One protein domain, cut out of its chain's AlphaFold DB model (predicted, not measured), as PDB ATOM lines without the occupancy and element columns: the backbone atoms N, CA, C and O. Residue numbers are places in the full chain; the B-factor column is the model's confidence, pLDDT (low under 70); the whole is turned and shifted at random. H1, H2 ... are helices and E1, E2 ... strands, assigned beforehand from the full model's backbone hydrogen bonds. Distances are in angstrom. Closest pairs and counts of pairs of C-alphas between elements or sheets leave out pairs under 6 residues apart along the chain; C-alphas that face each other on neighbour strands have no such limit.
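Overview. This is residues 35 to 157 of the 242 residues of an uncharacterized protein of Candidatus Dependentiae bacterium (UniProt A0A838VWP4). This is an elongated, mostly helical body in which H1, H2 and H3 pack as a small three-helix group, with the centres in a triangle, and the longest helix, H5, runs along the long axis and packs on H2. One end holds the small H4 and the link after it; the other holds the small strand hairpin E1 and E2, with H6 packed on E1 and a long loop, residues 127 to 139, beyond the hairpin. The printed part has 123 residues, with six named helices and two named strands in the order H1 H2 H3 H4 H5 E1 E2 H6; the sheet, E1 - E2, is antiparallel. The whole is compact, with a radius of gyration of the C-alphas of 15.8 A and spans of 53 by 32 by 26 A.

Along the chain. H1, residues 35 to 44, begins at C-alpha 35 (275.989, 263.219, 286.449) and is 14.2 A long. H2 is residues 49 to 56, 10.4 A, and H3 is residues 61 to 76, 22.4 A. H4 is residues 81 to 85, 7.2 A. H5, residues 94 to 112, spans 27.0 A from C-alpha 94 (294.291, 256.792, 261.162). E1 is residues 115 to 118, 10.2 A, and E2 residues 123 to 126, 10.1 A. H6, residues 140 to 146, 10.0 A, ends at C-alpha 146 (263.602, 278.292, 272.467).

Arrangement. H3, the hub, touches H1 at a shallow tilt of 17 degrees, the same way; their closest C-alphas, of Ile 35 and Asp 63, are 6.0 A apart. H2 and H3 form a helical hairpin at a shallow tilt of 28 degrees, opposite ways, with the C-alphas of Leu 56 and Phe 64 closest at 5.4 A. H5 touches H2 with residues 104 to 111 alone, at a steep tilt of 42 degrees, the same way; the C-alphas of Ala 49 and Gln 104 are closest, at 5.5 A. H3 and H5 are near each other. H4 and H5 only just touch, with 3 pairs of C-alphas within 8 A, the closest those of Phe 85 and Tyr 97 at 6.4 A. In the hairpin E1 and E2, N 116 and O 125 are 2.8 A apart, within hydrogen-bond range. The closest C-alphas of E1 and H6, of Tyr 116 and Ile 140, are 5.0 A apart. In H1, H2, H3, H5 and H6 each O i to N i+4 pair is within hydrogen-bond range; in H4 0 of 1 is, beside 2 of 2 O i to N i+3 pairs.

Size, cuts and confidence. The C-alphas of Val 90 and Ala 135, the two farthest apart, are 53.1 A apart. The printed part has no cut, and the link from E2 to H6, 13 residues, is long. The mean pLDDT of the printed part is 83.8, and residues 78 to 90 and 148 to 156 are under 70.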
ATOM      1  N   ILE A  35     275.120 262.595 287.439       91.94
ATOM      2  CA  ILE A  35     275.989 263.219 286.449       91.94
ATOM      3  C   ILE A  35     277.466 263.005 286.804       91.94
ATOM      4  O   ILE A  35     278.279 262.791 285.914       91.94
ATOM      5  N   GLU A  36     277.825 262.984 288.088       92.69
ATOM      6  CA  GLU A  36     279.185 262.698 288.549       92.69
ATOM      7  C   GLU A  36     279.649 261.287 288.158       92.69
ATOM      8  O   GLU A  36     280.766 261.141 287.659       92.69
ATOM      9  N   ASN A  37     278.799 260.266 288.321       90.81
ATOM     10  CA  ASN A  37     279.123 258.898 287.908       90.81
ATOM     11  C   ASN A  37     279.301 258.801 286.394       90.81
ATOM     12  O   ASN A  37     280.283 258.220 285.934       90.81
ATOM     13  N   PHE A  38     278.399 259.414 285.624       92.25
ATOM     14  CA  PHE A  38     278.520 259.467 284.170       92.25
ATOM     15  C   PHE A  38     279.838 260.129 283.737       92.25
ATOM     16  O   PHE A  38     280.558 259.590 282.899       92.25
ATOM     17  N   MET A  39     280.205 261.262 284.344       90.56
ATOM     18  CA  MET A  39     281.458 261.962 284.033       90.56
ATOM     19  C   MET A  39     282.690 261.127 284.361       90.56
ATOM     20  O   MET A  39     283.640 261.108 283.580       90.56
ATOM     21  N   GLN A  40     282.674 260.432 285.498       88.50
ATOM     22  CA  GLN A  40     283.752 259.530 285.881       88.50
ATOM     23  C   GLN A  40     283.883 258.388 284.865       88.50
ATOM     24  O   GLN A  40     284.974 258.106 284.380       88.50
ATOM     25  N   GLN A  41     282.763 257.799 284.446       88.38
ATOM     26  CA  GLN A  41     282.758 256.741 283.438       88.38
ATOM     27  C   GLN A  41     283.227 257.224 282.057       88.38
ATOM     28  O   GLN A  41     283.938 256.492 281.373       88.38
ATOM     29  N   LEU A  42     282.882 258.450 281.644       86.25
ATOM     30  CA  LEU A  42     283.417 259.033 280.408       86.25
ATOM     31  C   LEU A  42     284.949 259.135 280.436       86.25
ATOM     32  O   LEU A  42     285.582 259.010 279.393       86.25
ATOM     33  N   GLN A  43     285.542 259.375 281.607       82.69
ATOM     34  CA  GLN A  43     286.994 259.483 281.765       82.69
ATOM     35  C   GLN A  43     287.678 258.117 281.864       82.69
ATOM     36  O   GLN A  43     288.753 257.930 281.294       82.69
ATOM     37  N   ASP A  44     287.060 257.180 282.583       82.12
ATOM     38  CA  ASP A  44     287.655 255.880 282.896       82.12
ATOM     39  C   ASP A  44     287.537 254.877 281.746       82.12
ATOM     40  O   ASP A  44     288.372 253.980 281.606       82.12
ATOM     41  N   TYR A  45     286.499 255.013 280.920       80.75
ATOM     42  CA  TYR A  45     286.192 254.071 279.851       80.75
ATOM     43  C   TYR A  45     286.343 254.701 278.466       80.75
ATOM     44  O   TYR A  45     286.551 255.900 278.297       80.75
ATOM     45  N   LYS A  46     286.194 253.854 277.443       76.81
ATOM     46  CA  LYS A  46     286.097 254.246 276.030       76.81
ATOM     47  C   LYS A  46     284.669 254.043 275.553       76.81
ATOM     48  O   LYS A  46     284.391 253.102 274.800       76.81
ATOM     49  N   PRO A  47     283.726 254.826 276.091       79.56
ATOM     50  CA  PRO A  47     282.331 254.626 275.778       79.56
ATOM     51  C   PRO A  47     282.101 254.888 274.292       79.56
ATOM     52  O   PRO A  47     282.769 255.709 273.684       79.56
ATOM     53  N   ASN A  48     281.163 254.177 273.677       87.81
ATOM     54  CA  ASN A  48     280.746 254.455 272.307       87.81
ATOM     55  C   ASN A  48     279.424 255.231 272.312       87.81
ATOM     56  O   ASN A  48     278.726 255.286 273.325       87.81
ATOM     57  N   ALA A  49     279.058 255.808 271.166       91.44
ATOM     58  CA  ALA A  49     277.829 256.586 271.045       91.44
ATOM     59  C   ALA A  49     276.555 255.860 271.553       91.44
ATOM     60  O   ALA A  49     275.791 256.488 272.282       91.44
ATOM     61  N   PRO A  50     276.324 254.553 271.284       93.56
ATOM     62  CA  PRO A  50     275.204 253.818 271.876       93.56
ATOM     63  C   PRO A  50     275.167 253.818 273.403       93.56
ATOM     64  O   PRO A  50     274.104 254.054 273.976       93.56
ATOM     65  N   TRP A  51     276.306 253.560 274.049       93.00
ATOM     66  CA  TRP A  51     276.399 253.570 275.505       93.00
ATOM     67  C   TRP A  51     276.151 254.980 276.050       93.00
ATOM     68  O   TRP A  51     275.298 255.152 276.911       93.00
ATOM     69  N   ILE A  52     276.793 256.002 275.470       93.25
ATOM     70  CA  ILE A  52     276.630 257.401 275.903       93.25
ATOM     71  C   ILE A  52     275.164 257.815 275.809       93.25
ATOM     72  O   ILE A  52     274.601 258.337 276.765       93.25
ATOM     73  N   SER A  53     274.521 257.548 274.674       94.06
ATOM     74  CA  SER A  53     273.108 257.858 274.483       94.06
ATOM     75  C   SER A  53     272.197 257.123 275.464       94.06
ATOM     76  O   SER A  53     271.166 257.672 275.837       94.06
ATOM     77  N   HIS A  54     272.541 255.900 275.874       92.50
ATOM     78  CA  HIS A  54     271.773 255.164 276.876       92.50
ATOM     79  C   HIS A  54     271.896 255.801 278.264       92.50
ATOM     80  O   HIS A  54     270.876 256.060 278.896       92.50
ATOM     81  N   GLU A  55     273.120 256.093 278.701       93.06
ATOM     82  CA  GLU A  55     273.385 256.682 280.016       93.06
ATOM     83  C   GLU A  55     272.794 258.087 280.143       93.06
ATOM     84  O   GLU A  55     272.165 258.404 281.150       93.06
ATOM     85  N   LEU A  56     272.911 258.904 279.091       93.31
ATOM     86  CA  LEU A  56     272.342 260.251 279.058       93.31
ATOM     87  C   LEU A  56     270.817 260.253 279.244       93.31
ATOM     88  O   LEU A  56     270.283 261.188 279.829       93.31
ATOM     89  N   LEU A  57     270.109 259.217 278.780       92.56
ATOM     90  CA  LEU A  57     268.655 259.105 278.954       92.56
ATOM     91  C   LEU A  57     268.230 258.790 280.391       92.56
ATOM     92  O   LEU A  57     267.052 258.936 280.704       92.56
ATOM     93  N   GLN A  58     269.156 258.350 281.243       91.00
ATOM     94  CA  GLN A  58     268.891 258.106 282.664       91.00
ATOM     95  C   GLN A  58     269.057 259.372 283.516       91.00
ATOM     96  O   GLN A  58     268.805 259.338 284.717       91.00
ATOM     97  N   LEU A  59     269.507 260.477 282.916       90.88
ATOM     98  CA  LEU A  59     269.749 261.740 283.601       90.88
ATOM     99  C   LEU A  59     268.513 262.642 283.564       90.88
ATOM    100  O   LEU A  59     267.706 262.596 282.633       90.88
ATOM    101  N   SER A  60     268.414 263.546 284.543       91.06
ATOM    102  CA  SER A  60     267.484 264.677 284.467       91.06
ATOM    103  C   SER A  60     267.766 265.518 283.215       91.06
ATOM    104  O   SER A  60     268.906 265.567 282.755       91.06
ATOM    105  N   LEU A  61     266.784 266.248 282.673       89.31
ATOM    106  CA  LEU A  61     267.002 267.089 281.481       89.31
ATOM    107  C   LEU A  61     268.166 268.082 281.662       89.31
ATOM    108  O   LEU A  61     268.951 268.301 280.743       89.31
ATOM    109  N   LYS A  62     268.321 268.645 282.865       87.88
ATOM    110  CA  LYS A  62     269.427 269.555 283.189       87.88
ATOM    111  C   LYS A  62     270.784 268.845 283.149       87.88
ATOM    112  O   LYS A  62     271.752 269.393 282.619       87.88
ATOM    113  N   ASP A  63     270.861 267.649 283.722       91.12
ATOM    114  CA  ASP A  63     272.095 266.865 283.769       91.12
ATOM    115  C   ASP A  63     272.425 266.239 282.416       91.12
ATOM    116  O   ASP A  63     273.594 266.191 282.042       91.12
ATOM    117  N   PHE A  64     271.412 265.870 281.633       92.31
ATOM    118  CA  PHE A  64     271.549 265.460 280.241       92.31
ATOM    119  C   PHE A  64     272.300 266.507 279.425       92.31
ATOM    120  O   PHE A  64     273.245 266.169 278.724       92.31
ATOM    121  N   GLU A  65     271.923 267.785 279.520       89.50
ATOM    122  CA  GLU A  65     272.576 268.843 278.741       89.50
ATOM    123  C   GLU A  65     274.051 269.009 279.122       89.50
ATOM    124  O   GLU A  65     274.909 269.204 278.256       89.50
ATOM    125  N   ARG A  66     274.359 268.900 280.420       90.38
ATOM    126  CA  ARG A  66     275.737 268.922 280.922       90.38
ATOM    127  C   ARG A  66     276.514 267.698 280.433       90.38
ATOM    128  O   ARG A  66     277.621 267.850 279.924       90.38
ATOM    129  N   GLY A  67     275.922 266.510 280.538       92.31
ATOM    130  CA  GLY A  67     276.488 265.247 280.070       92.31
ATOM    131  C   GLY A  67     276.765 265.250 278.572       92.31
ATOM    132  O   GLY A  67     277.848 264.870 278.135       92.31
ATOM    133  N   TRP A  68     275.814 265.754 277.791       93.44
ATOM    134  CA  TRP A  68     275.925 265.914 276.350       93.44
ATOM    135  C   TRP A  68     277.112 266.798 275.968       93.44
ATOM    136  O   TRP A  68     277.926 266.412 275.131       93.44
ATOM    137  N   SER A  69     277.247 267.960 276.612       90.44
ATOM    138  CA  SER A  69     278.355 268.875 276.335       90.44
ATOM    139  C   SER A  69     279.718 268.228 276.580       90.44
ATOM    140  O   SER A  69     280.619 268.382 275.757       90.44
ATOM    141  N   GLU A  70     279.872 267.490 277.677       89.31
ATOM    142  CA  GLU A  70     281.136 266.825 278.015       89.31
ATOM    143  C   GLU A  70     281.432 265.642 277.085       89.31
ATOM    144  O   GLU A  70     282.562 265.493 276.617       89.31
ATOM    145  N   ALA A  71     280.415 264.854 276.724       91.12
ATOM    146  CA  ALA A  71     280.561 263.772 275.754       91.12
ATOM    147  C   ALA A  71     281.035 264.291 274.384       91.12
ATOM    148  O   ALA A  71     281.939 263.713 273.774       91.12
ATOM    149  N   ILE A  72     280.470 265.408 273.911       91.25
ATOM    150  CA  ILE A  72     280.899 266.026 272.652       91.25
ATOM    151  C   ILE A  72     282.281 266.666 272.770       91.25
ATOM    152  O   ILE A  72     283.093 266.545 271.851       91.25
ATOM    153  N   ASP A  73     282.601 267.319 273.883       88.31
ATOM    154  CA  ASP A  73     283.936 267.876 274.087       88.31
ATOM    155  C   ASP A  73     285.007 266.782 274.097       88.31
ATOM    156  O   ASP A  73     286.065 266.951 273.488       88.31
ATOM    157  N   MET A  74     284.723 265.632 274.701       85.75
ATOM    158  CA  MET A  74     285.617 264.482 274.656       85.75
ATOM    159  C   MET A  74     285.788 263.936 273.230       85.75
ATOM    160  O   MET A  74     286.919 263.678 272.818       85.75
ATOM    161  N   LEU A  75     284.704 263.811 272.455       87.19
ATOM    162  CA  LEU A  75     284.770 263.354 271.061       87.19
ATOM    163  C   LEU A  75     285.586 264.311 270.173       87.19
ATOM    164  O   LEU A  75     286.344 263.877 269.306       87.19
ATOM    165  N   THR A  76     285.423 265.621 270.368       86.88
ATOM    166  CA  THR A  76     285.908 266.639 269.423       86.88
ATOM    167  C   THR A  76     287.291 267.214 269.759       86.88
ATOM    168  O   THR A  76     287.955 267.755 268.867       86.88
ATOM    169  N   ARG A  77     287.809 267.086 270.989       80.31
ATOM    170  CA  ARG A  77     289.103 267.685 271.396       80.31
ATOM    171  C   ARG A  77     290.326 266.872 270.953       80.31
ATOM    172  O   ARG A  77     290.515 265.744 271.388       80.31
ATOM    173  N   SER A  78     291.194 267.485 270.136       58.47
ATOM    174  CA  SER A  78     292.344 266.883 269.422       58.47
ATOM    175  C   SER A  78     293.387 266.165 270.277       58.47
ATOM    176  O   SER A  78     293.937 265.170 269.825       58.47
ATOM    177  N   GLU A  79     293.646 266.619 271.500       57.91
ATOM    178  CA  GLU A  79     294.750 266.092 272.322       57.91
ATOM    179  C   GLU A  79     294.444 264.739 272.982       57.91
ATOM    180  O   GLU A  79     295.358 264.026 273.385       57.91
ATOM    181  N   ARG A  80     293.162 264.362 273.078       56.41
ATOM    182  CA  ARG A  80     292.716 263.119 273.733       56.41
ATOM    183  C   ARG A  80     291.988 262.159 272.792       56.41
ATOM    184  O   ARG A  80     291.510 261.124 273.242       56.41
ATOM    185  N   ARG A  81     291.907 262.464 271.488       64.12
ATOM    186  CA  ARG A  81     291.075 261.681 270.552       64.12
ATOM    187  C   ARG A  81     291.538 260.234 270.409       64.12
ATOM    188  O   ARG A  81     290.698 259.351 270.312       64.12
ATOM    189  N   TRP A  82     292.848 259.972 270.439       60.44
ATOM    190  CA  TRP A  82     293.385 258.609 270.325       60.44
ATOM    191  C   TRP A  82     292.956 257.712 271.494       60.44
ATOM    192  O   TRP A  82     292.713 256.528 271.277       60.44
ATOM    193  N   PHE A  83     292.771 258.268 272.701       62.47
ATOM    194  CA  PHE A  83     292.319 257.515 273.876       62.47
ATOM    195  C   PHE A  83     290.950 256.871 273.638       62.47
ATOM    196  O   PHE A  83     290.694 255.768 274.104       62.47
ATOM    197  N   TYR A  84     290.098 257.519 272.845       63.69
ATOM    198  CA  TYR A  84     288.754 257.040 272.547       63.69
ATOM    199  C   TYR A  84     288.742 255.790 271.654       63.69
ATOM    200  O   TYR A  84     287.807 254.992 271.707       63.69
ATOM    201  N   PHE A  85     289.781 255.598 270.838       67.06
ATOM    202  CA  PHE A  85     289.775 254.596 269.768       67.06
ATOM    203  C   PHE A  85     290.909 253.566 269.865       67.06
ATOM    204  O   PHE A  85     290.789 252.481 269.292       67.06
ATOM    205  N   CYS A  86     291.984 253.853 270.609       64.06
ATOM    206  CA  CYS A  86     293.167 252.993 270.702       64.06
ATOM    207  C   CYS A  86     293.675 252.879 272.145       64.06
ATOM    208  O   CYS A  86     293.701 253.861 272.885       64.06
ATOM    209  N   ASP A  87     294.063 251.673 272.573       65.19
ATOM    210  CA  ASP A  87     294.648 251.415 273.907       65.19
ATOM    211  C   ASP A  87     296.057 251.985 274.046       65.19
ATOM    212  O   ASP A  87     296.477 252.337 275.147       65.19
ATOM    213  N   ARG A  88     296.773 252.100 272.924       65.50
ATOM    214  CA  ARG A  88     298.129 252.637 272.842       65.50
ATOM    215  C   ARG A  88     298.265 253.463 271.570       65.50
ATOM    216  O   ARG A  88     297.714 253.101 270.536       65.50
ATOM    217  N   GLU A  89     299.039 254.538 271.642       67.00
ATOM    218  CA  GLU A  89     299.313 255.430 270.506       67.00
ATOM    219  C   GLU A  89     299.982 254.699 269.326       67.00
ATOM    220  O   GLU A  89     299.717 255.008 268.170       67.00
ATOM    221  N   VAL A  90     300.790 253.672 269.608       68.31
ATOM    222  CA  VAL A  90     301.492 252.867 268.589       68.31
ATOM    223  C   VAL A  90     300.570 252.013 267.713       68.31
ATOM    224  O   VAL A  90     300.973 251.631 266.619       68.31
ATOM    225  N   ASP A  91     299.343 251.743 268.165       70.75
ATOM    226  CA  ASP A  91     298.347 250.950 267.430       70.75
ATOM    227  C   ASP A  91     297.360 251.846 266.657       70.75
ATOM    228  O   ASP A  91     296.305 251.390 266.207       70.75
ATOM    229  N   PHE A  92     297.666 253.143 266.542       76.38
ATOM    230  CA  PHE A  92     296.791 254.117 265.911       76.38
ATOM    231  C   PHE A  92     296.736 253.927 264.391       76.38
ATOM    232  O   PHE A  92     297.637 254.316 263.650       76.38
ATOM    233  N   ASP A  93     295.623 253.364 263.932       83.00
ATOM    234  CA  ASP A  93     295.227 253.351 262.529       83.00
ATOM    235  C   ASP A  93     294.363 254.584 262.241       83.00
ATOM    236  O   ASP A  93     293.212 254.686 262.683       83.00
ATOM    237  N   GLN A  94     294.936 255.527 261.494       82.50
ATOM    238  CA  GLN A  94     294.291 256.792 261.162       82.50
ATOM    239  C   GLN A  94     292.996 256.601 260.359       82.50
ATOM    240  O   GLN A  94     292.035 257.339 260.579       82.50
ATOM    241  N   GLU A  95     292.941 255.628 259.450       83.56
ATOM    242  CA  GLU A  95     291.755 255.402 258.621       83.56
ATOM    243  C   GLU A  95     290.619 254.829 259.470       83.56
ATOM    244  O   GLU A  95     289.506 255.365 259.485       83.56
ATOM    245  N   ARG A  96     290.921 253.791 260.258       84.44
ATOM    246  CA  ARG A  96     289.959 253.196 261.192       84.44
ATOM    247  C   ARG A  96     289.435 254.222 262.196       84.44
ATOM    248  O   ARG A  96     288.242 254.225 262.503       84.44
ATOM    249  N   TYR A  97     290.308 255.099 262.680       84.75
ATOM    250  CA  TYR A  97     289.947 256.199 263.563       84.75
ATOM    251  C   TYR A  97     288.872 257.102 262.934       84.75
ATOM    252  O   TYR A  97     287.805 257.293 263.522       84.75
ATOM    253  N   TRP A  98     289.091 257.601 261.712       86.69
ATOM    254  CA  TRP A  98     288.117 258.479 261.056       86.69
ATOM    255  C   TRP A  98     286.793 257.768 260.776       86.69
ATOM    256  O   TRP A  98     285.730 258.375 260.929       86.69
ATOM    257  N   GLN A  99     286.835 256.475 260.436       88.94
ATOM    258  CA  GLN A  99     285.628 255.679 260.201       88.94
ATOM    259  C   GLN A  99     284.787 255.591 261.479       88.94
ATOM    260  O   GLN A  99     283.565 255.757 261.447       88.94
ATOM    261  N   GLN A 100     285.439 255.390 262.625       88.44
ATOM    262  CA  GLN A 100     284.770 255.359 263.922       88.44
ATOM    263  C   GLN A 100     284.223 256.736 264.323       88.44
ATOM    264  O   GLN A 100     283.116 256.807 264.861       88.44
ATOM    265  N   CYS A 101     284.928 257.833 264.023       90.06
ATOM    266  CA  CYS A 101     284.412 259.188 264.240       90.06
ATOM    267  C   CYS A 101     283.136 259.456 263.431       90.06
ATOM    268  O   CYS A 101     282.138 259.897 264.005       90.06
ATOM    269  N   VAL A 102     283.140 259.147 262.129       92.50
ATOM    270  CA  VAL A 102     281.956 259.287 261.260       92.50
ATOM    271  C   VAL A 102     280.803 258.451 261.796       92.50
ATOM    272  O   VAL A 102     279.702 258.970 261.966       92.50
ATOM    273  N   TRP A 103     281.054 257.186 262.140       93.25
ATOM    274  CA  TRP A 103     280.022 256.303 262.676       93.25
ATOM    275  C   TRP A 103     279.384 256.855 263.958       93.25
ATOM    276  O   TRP A 103     278.158 256.827 264.098       93.25
ATOM    277  N   GLN A 104     280.185 257.403 264.877       93.44
ATOM    278  CA  GLN A 104     279.654 258.023 266.090       93.44
ATOM    279  C   GLN A 104     278.831 259.273 265.791       93.44
ATOM    280  O   GLN A 104     277.739 259.422 266.336       93.44
ATOM    281  N   CYS A 105     279.298 260.138 264.890       95.00
ATOM    282  CA  CYS A 105     278.547 261.327 264.500       95.00
ATOM    283  C   CYS A 105     277.211 260.964 263.832       95.00
ATOM    284  O   CYS A 105     276.176 261.525 264.186       95.00
ATOM    285  N   GLN A 106     277.196 259.960 262.947       95.12
ATOM    286  CA  GLN A 106     275.976 259.416 262.335       95.12
ATOM    287  C   GLN A 106     275.019 258.810 263.357       95.12
ATOM    288  O   GLN A 106     273.795 258.845 263.190       95.12
ATOM    289  N   TYR A 107     275.562 258.172 264.392       95.88
ATOM    290  CA  TYR A 107     274.754 257.646 265.478       95.88
ATOM    291  C   TYR A 107     274.078 258.790 266.235       95.88
ATOM    292  O   TYR A 107     272.853 258.786 266.368       95.88
ATOM    293  N   TYR A 108     274.854 259.791 266.655       95.88
ATOM    294  CA  TYR A 108     274.338 260.952 267.368       95.88
ATOM    295  C   TYR A 108     273.322 261.742 266.550       95.88
ATOM    296  O   TYR A 108     272.247 262.022 267.067       95.88
ATOM    297  N   ASP A 109     273.585 262.023 265.274       94.69
ATOM    298  CA  ASP A 109     272.638 262.718 264.395       94.69
ATOM    299  C   ASP A 109     271.278 261.998 264.340       94.69
ATOM    300  O   ASP A 109     270.223 262.598 264.566       94.69
ATOM    301  N   ARG A 110     271.289 260.677 264.117       95.12
ATOM    302  CA  ARG A 110     270.058 259.872 264.074       95.12
ATOM    303  C   ARG A 110     269.354 259.784 265.421       95.12
ATOM    304  O   ARG A 110     268.129 259.662 265.447       95.12
ATOM    305  N   TRP A 111     270.107 259.771 266.515       95.56
ATOM    306  CA  TRP A 111     269.559 259.712 267.863       95.56
ATOM    307  C   TRP A 111     268.934 261.049 268.269       95.56
ATOM    308  O   TRP A 111     267.761 261.062 268.634       95.56
ATOM    309  N   LEU A 112     269.640 262.170 268.093       94.44
ATOM    310  CA  LEU A 112     269.141 263.521 268.373       94.44
ATOM    311  C   LEU A 112     267.861 263.833 267.590       94.44
ATOM    312  O   LEU A 112     266.902 264.346 268.156       94.44
ATOM    313  N   LYS A 113     267.784 263.435 266.312       93.69
ATOM    314  CA  LYS A 113     266.568 263.579 265.480       93.69
ATOM    315  C   LYS A 113     265.349 262.806 266.004       93.69
ATOM    316  O   LYS A 113     264.238 263.015 265.521       93.69
ATOM    317  N   LYS A 114     265.542 261.897 266.961       95.44
ATOM    318  CA  LYS A 114     264.475 261.156 267.645       95.44
ATOM    319  C   LYS A 114     264.229 261.647 269.069       95.44
ATOM    320  O   LYS A 114     263.316 261.123 269.703       95.44
ATOM    321  N   LEU A 115     265.009 262.599 269.577       95.19
ATOM    322  CA  LEU A 115     264.833 263.138 270.919       95.19
ATOM    323  C   LEU A 115     263.845 264.294 270.926       95.19
ATOM    324  O   LEU A 115     263.908 265.210 270.102       95.19
ATOM    325  N   TYR A 116     262.958 264.236 271.906       95.50
ATOM    326  CA  TYR A 116     261.960 265.243 272.202       95.50
ATOM    327  C   TYR A 116     262.014 265.595 273.686       95.50
ATOM    328  O   TYR A 116     262.471 264.798 274.502       95.50
ATOM    329  N   VAL A 117     261.534 266.784 274.022       93.62
ATOM    330  CA  VAL A 117     261.390 267.277 275.387       93.62
ATOM    331  C   VAL A 117     259.914 267.557 275.629       93.62
ATOM    332  O   VAL A 117     259.284 268.299 274.868       93.62
ATOM    333  N   ASP A 118     259.360 266.962 276.682       92.88
ATOM    334  CA  ASP A 118     258.075 267.393 277.222       92.88
ATOM    335  C   ASP A 118     258.308 268.603 278.127       92.88
ATOM    336  O   ASP A 118     258.955 268.513 279.167       92.88
ATOM    337  N   ILE A 119     257.790 269.757 277.714       87.31
ATOM    338  CA  ILE A 119     257.956 271.018 278.441       87.31
ATOM    339  C   ILE A 119     257.179 271.013 279.762       87.31
ATOM    340  O   ILE A 119     257.596 271.667 280.714       87.31
ATOM    341  N   GLY A 120     256.072 270.269 279.841       85.56
ATOM    342  CA  GLY A 120     255.243 270.190 281.041       85.56
ATOM    343  C   GLY A 120     255.916 269.410 282.168       85.56
ATOM    344  O   GLY A 120     255.886 269.857 283.313       85.56
ATOM    345  N   SER A 121     256.544 268.274 281.848       85.94
ATOM    346  CA  SER A 121     257.256 267.437 282.827       85.94
ATOM    347  C   SER A 121     258.764 267.698 282.895       85.94
ATOM    348  O   SER A 121     259.410 267.260 283.840       85.94
ATOM    349  N   SER A 122     259.328 268.456 281.947       86.31
ATOM    350  CA  SER A 122     260.781 268.634 281.780       86.31
ATOM    351  C   SER A 122     261.532 267.309 281.596       86.31
ATOM    352  O   SER A 122     262.648 267.143 282.088       86.31
ATOM    353  N   GLU A 123     260.927 266.369 280.871       88.81
ATOM    354  CA  GLU A 123     261.482 265.034 280.626       88.81
ATOM    355  C   GLU A 123     261.905 264.840 279.168       88.81
ATOM    356  O   GLU A 123     261.325 265.405 278.236       88.81
ATOM    357  N   LEU A 124     262.916 263.991 278.974       91.62
ATOM    358  CA  LEU A 124     263.367 263.553 277.657       91.62
ATOM    359  C   LEU A 124     262.555 262.358 277.172       91.62
ATOM    360  O   LEU A 124     262.348 261.379 277.883       91.62
ATOM    361  N   ILE A 125     262.159 262.410 275.905       91.44
ATOM    362  CA  ILE A 125     261.369 261.380 275.244       91.44
ATOM    363  C   ILE A 125     262.099 260.926 273.987       91.44
ATOM    364  O   ILE A 125     262.409 261.720 273.097       91.44
ATOM    365  N   VAL A 126     262.310 259.617 273.862       91.94
ATOM    366  CA  VAL A 126     262.790 259.008 272.617       91.94
ATOM    367  C   VAL A 126     261.592 258.606 271.760       91.94
ATOM    368  O   VAL A 126     260.814 257.711 272.106       91.94
ATOM    369  N   LYS A 127     261.452 259.237 270.594       89.56
ATOM    370  CA  LYS A 127     260.422 258.889 269.617       89.56
ATOM    371  C   LYS A 127     260.750 257.558 268.945       89.56
ATOM    372  O   LYS A 127     261.694 257.438 268.162       89.56
ATOM    373  N   THR A 128     259.911 256.566 269.207       86.69
ATOM    374  CA  THR A 128     259.856 255.302 268.466       86.69
ATOM    375  C   THR A 128     258.596 255.263 267.599       86.69
ATOM    376  O   THR A 128     257.752 256.153 267.683       86.69
ATOM    377  N   ILE A 129     258.436 254.222 266.772       79.81
ATOM    378  CA  ILE A 129     257.223 254.022 265.951       79.81
ATOM    379  C   ILE A 129     255.956 253.957 266.825       79.81
ATOM    380  O   ILE A 129     254.879 254.336 266.378       79.81
ATOM    381  N   GLN A 130     256.087 253.497 268.071       81.75
ATOM    382  CA  GLN A 130     254.974 253.294 268.999       81.75
ATOM    383  C   GLN A 130     254.787 254.459 269.984       81.75
ATOM    384  O   GLN A 130     253.794 254.493 270.709       81.75
ATOM    385  N   THR A 131     255.712 255.424 270.026       83.62
ATOM    386  CA  THR A 131     255.658 256.529 270.989       83.62
ATOM    387  C   THR A 131     254.697 257.611 270.499       83.62
ATOM    388  O   THR A 131     254.956 258.271 269.490       83.62
ATOM    389  N   ARG A 132     253.608 257.845 271.237       88.06
ATOM    390  CA  ARG A 132     252.774 259.037 271.042       88.06
ATOM    391  C   ARG A 132     253.405 260.204 271.797       88.06
ATOM    392  O   ARG A 132     253.592 260.115 273.003       88.06
ATOM    393  N   LEU A 133     253.734 261.277 271.084       89.38
ATOM    394  CA  LEU A 133     254.290 262.477 271.703       89.38
ATOM    395  C   LEU A 133     253.197 263.233 272.484       89.38
ATOM    396  O   LEU A 133     252.079 263.359 271.966       89.38
ATOM    397  N   PRO A 134     253.499 263.734 273.696       88.88
ATOM    398  CA  PRO A 134     252.629 264.653 274.423       88.88
ATOM    399  C   PRO A 134     252.296 265.904 273.601       88.88
ATOM    400  O   PRO A 134     253.058 266.322 272.723       88.88
ATOM    401  N   ALA A 135     251.146 266.515 273.882       87.75
ATOM    402  CA  ALA A 135     250.776 267.777 273.251       87.75
ATOM    403  C   ALA A 135     251.752 268.879 273.692       87.75
ATOM    404  O   ALA A 135     251.916 269.110 274.884       87.75
ATOM    405  N   GLY A 136     252.387 269.553 272.731       87.19
ATOM    406  CA  GLY A 136     253.393 270.582 273.016       87.19
ATOM    407  C   GLY A 136     254.812 270.052 273.249       87.19
ATOM    408  O   GLY A 136     255.686 270.844 273.586       87.19
ATOM    409  N   ALA A 137     255.065 268.752 273.043       93.44
ATOM    410  CA  ALA A 137     256.428 268.228 273.019       93.44
ATOM    411  C   ALA A 137     257.222 268.840 271.855       93.44
ATOM    412  O   ALA A 137     256.736 268.904 270.723       93.44
ATOM    413  N   LEU A 138     258.456 269.245 272.137       94.31
ATOM    414  CA  LEU A 138     259.370 269.846 271.167       94.31
ATOM    415  C   LEU A 138     260.470 268.861 270.816       94.31
ATOM    416  O   LEU A 138     260.877 268.078 271.668       94.31
ATOM    417  N   SER A 139     260.984 268.887 269.590       94.12
ATOM    418  CA  SER A 139     262.258 268.218 269.317       94.12
ATOM    419  C   SER A 139     263.366 268.835 270.175       94.12
ATOM    420  O   SER A 139     263.290 270.005 270.555       94.12
ATOM    421  N   ILE A 140     264.423 268.075 270.466       92.25
ATOM    422  CA  ILE A 140     265.548 268.596 271.257       92.25
ATOM    423  C   ILE A 140     266.179 269.852 270.623       92.25
ATOM    424  O   ILE A 140     266.617 270.756 271.330       92.25
ATOM    425  N   PHE A 141     266.155 269.949 269.289       89.75
ATOM    426  CA  PHE A 141     266.645 271.111 268.547       89.75
ATOM    427  C   PHE A 141     265.756 272.346 268.737       89.75
ATOM    428  O   PHE A 141     266.270 273.425 269.019       89.75
ATOM    429  N   GLU A 142     264.433 272.189 268.629       90.69
ATOM    430  CA  GLU A 142     263.472 273.270 268.903       90.69
ATOM    431  C   GLU A 142     263.550 273.714 270.368       90.69
ATOM    432  O   GLU A 142     263.517 274.906 270.659       90.69
ATOM    433  N   TYR A 143     263.710 272.766 271.296       90.38
ATOM    434  CA  TYR A 143     263.916 273.064 272.709       90.38
ATOM    435  C   TYR A 143     265.154 273.948 272.921       90.38
ATOM    436  O   TYR A 143     265.039 275.026 273.504       90.38
ATOM    437  N   TRP A 144     266.315 273.559 272.383       87.56
ATOM    438  CA  TRP A 144     267.541 274.358 272.494       87.56
ATOM    439  C   TRP A 144     267.447 275.725 271.800       87.56
ATOM    440  O   TRP A 144     268.048 276.695 272.272       87.56
ATOM    441  N   GLN A 145     266.683 275.824 270.709       83.31
ATOM    442  CA  GLN A 145     266.362 277.103 270.073       83.31
ATOM    443  C   GLN A 145     265.571 278.012 271.019       83.31
ATOM    444  O   GLN A 145     265.962 279.158 271.242       83.31
ATOM    445  N   LEU A 146     264.490 277.502 271.612       85.38
ATOM    446  CA  LEU A 146     263.602 278.292 272.467       85.38
ATOM    447  C   LEU A 146     264.245 278.725 273.783       85.38
ATOM    448  O   LEU A 146     263.992 279.835 274.245       85.38
ATOM    449  N   THR A 147     265.074 277.886 274.405       80.56
ATOM    450  CA  THR A 147     265.684 278.214 275.704       80.56
ATOM    451  C   THR A 147     266.866 279.182 275.598       80.56
ATOM    452  O   THR A 147     267.575 279.382 276.584       80.56
ATOM    453  N   GLY A 148     267.137 279.751 274.416       64.19
ATOM    454  CA  GLY A 148     268.302 280.610 274.185       64.19
ATOM    455  C   GLY A 148     269.635 279.873 274.368       64.19
ATOM    456  O   GLY A 148     270.691 280.503 274.494       64.19
ATOM    457  N   ALA A 149     269.605 278.535 274.380       56.84
ATOM    458  CA  ALA A 149     270.793 277.694 274.484       56.84
ATOM    459  C   ALA A 149     271.696 277.833 273.246       56.84
ATOM    460  O   ALA A 149     272.889 277.539 273.352       56.84
ATOM    461  N   LEU A 150     271.146 278.322 272.121       52.84
ATOM    462  CA  LEU A 150     271.867 278.723 270.904       52.84
ATOM    463  C   LEU A 150     272.702 279.998 271.047       52.84
ATOM    464  O   LEU A 150     273.814 280.052 270.525       52.84
ATOM    465  N   GLU A 151     272.226 280.988 271.799       47.19
ATOM    466  CA  GLU A 151     272.889 282.294 271.903       47.19
ATOM    467  C   GLU A 151     273.829 282.384 273.119       47.19
ATOM    468  O   GLU A 151     274.824 283.110 273.101       47.19
ATOM    469  N   THR A 152     273.577 281.594 274.170       47.41
ATOM    470  CA  THR A 152     274.364 281.595 275.417       47.41
ATOM    471  C   THR A 152     275.397 280.461 275.474       47.41
ATOM    472  O   THR A 152     275.303 279.545 276.276       47.41
ATOM    473  N   ASN A 153     276.416 280.541 274.612       46.09
ATOM    474  CA  ASN A 153     277.786 279.980 274.690       46.09
ATOM    475  C   ASN A 153     278.111 278.545 275.199       46.09
ATOM    476  O   ASN A 153     279.259 278.147 275.012       46.09
ATOM    477  N   SER A 154     277.225 277.735 275.791       55.84
ATOM    478  CA  SER A 154     277.610 276.405 276.315       55.84
ATOM    479  C   SER A 154     276.795 275.230 275.775       55.84
ATOM    480  O   SER A 154     277.386 274.211 275.432       55.84
ATOM    481  N   LYS A 155     275.471 275.352 275.622       56.91
ATOM    482  CA  LYS A 155     274.607 274.186 275.349       56.91
ATOM    483  C   LYS A 155     274.448 273.869 273.861       56.91
ATOM    484  O   LYS A 155     274.756 272.759 273.436       56.91
ATOM    485  N   ALA A 156     274.107 274.852 273.032       63.53
ATOM    486  CA  ALA A 156     274.170 274.669 271.583       63.53
ATOM    487  C   ALA A 156     275.592 274.629 271.025       63.53
ATOM    488  O   ALA A 156     275.830 274.126 269.928       63.53
ATOM    489  N   ALA A 157     276.564 275.139 271.782       76.62
ATOM    490  CA  ALA A 157     277.957 275.014 271.398       76.62
ATOM    491  C   ALA A 157     278.332 273.538 271.203       76.62
ATOM    492  O   ALA A 157     279.072 273.230 270.275       76.62
TER     493      ALA A 157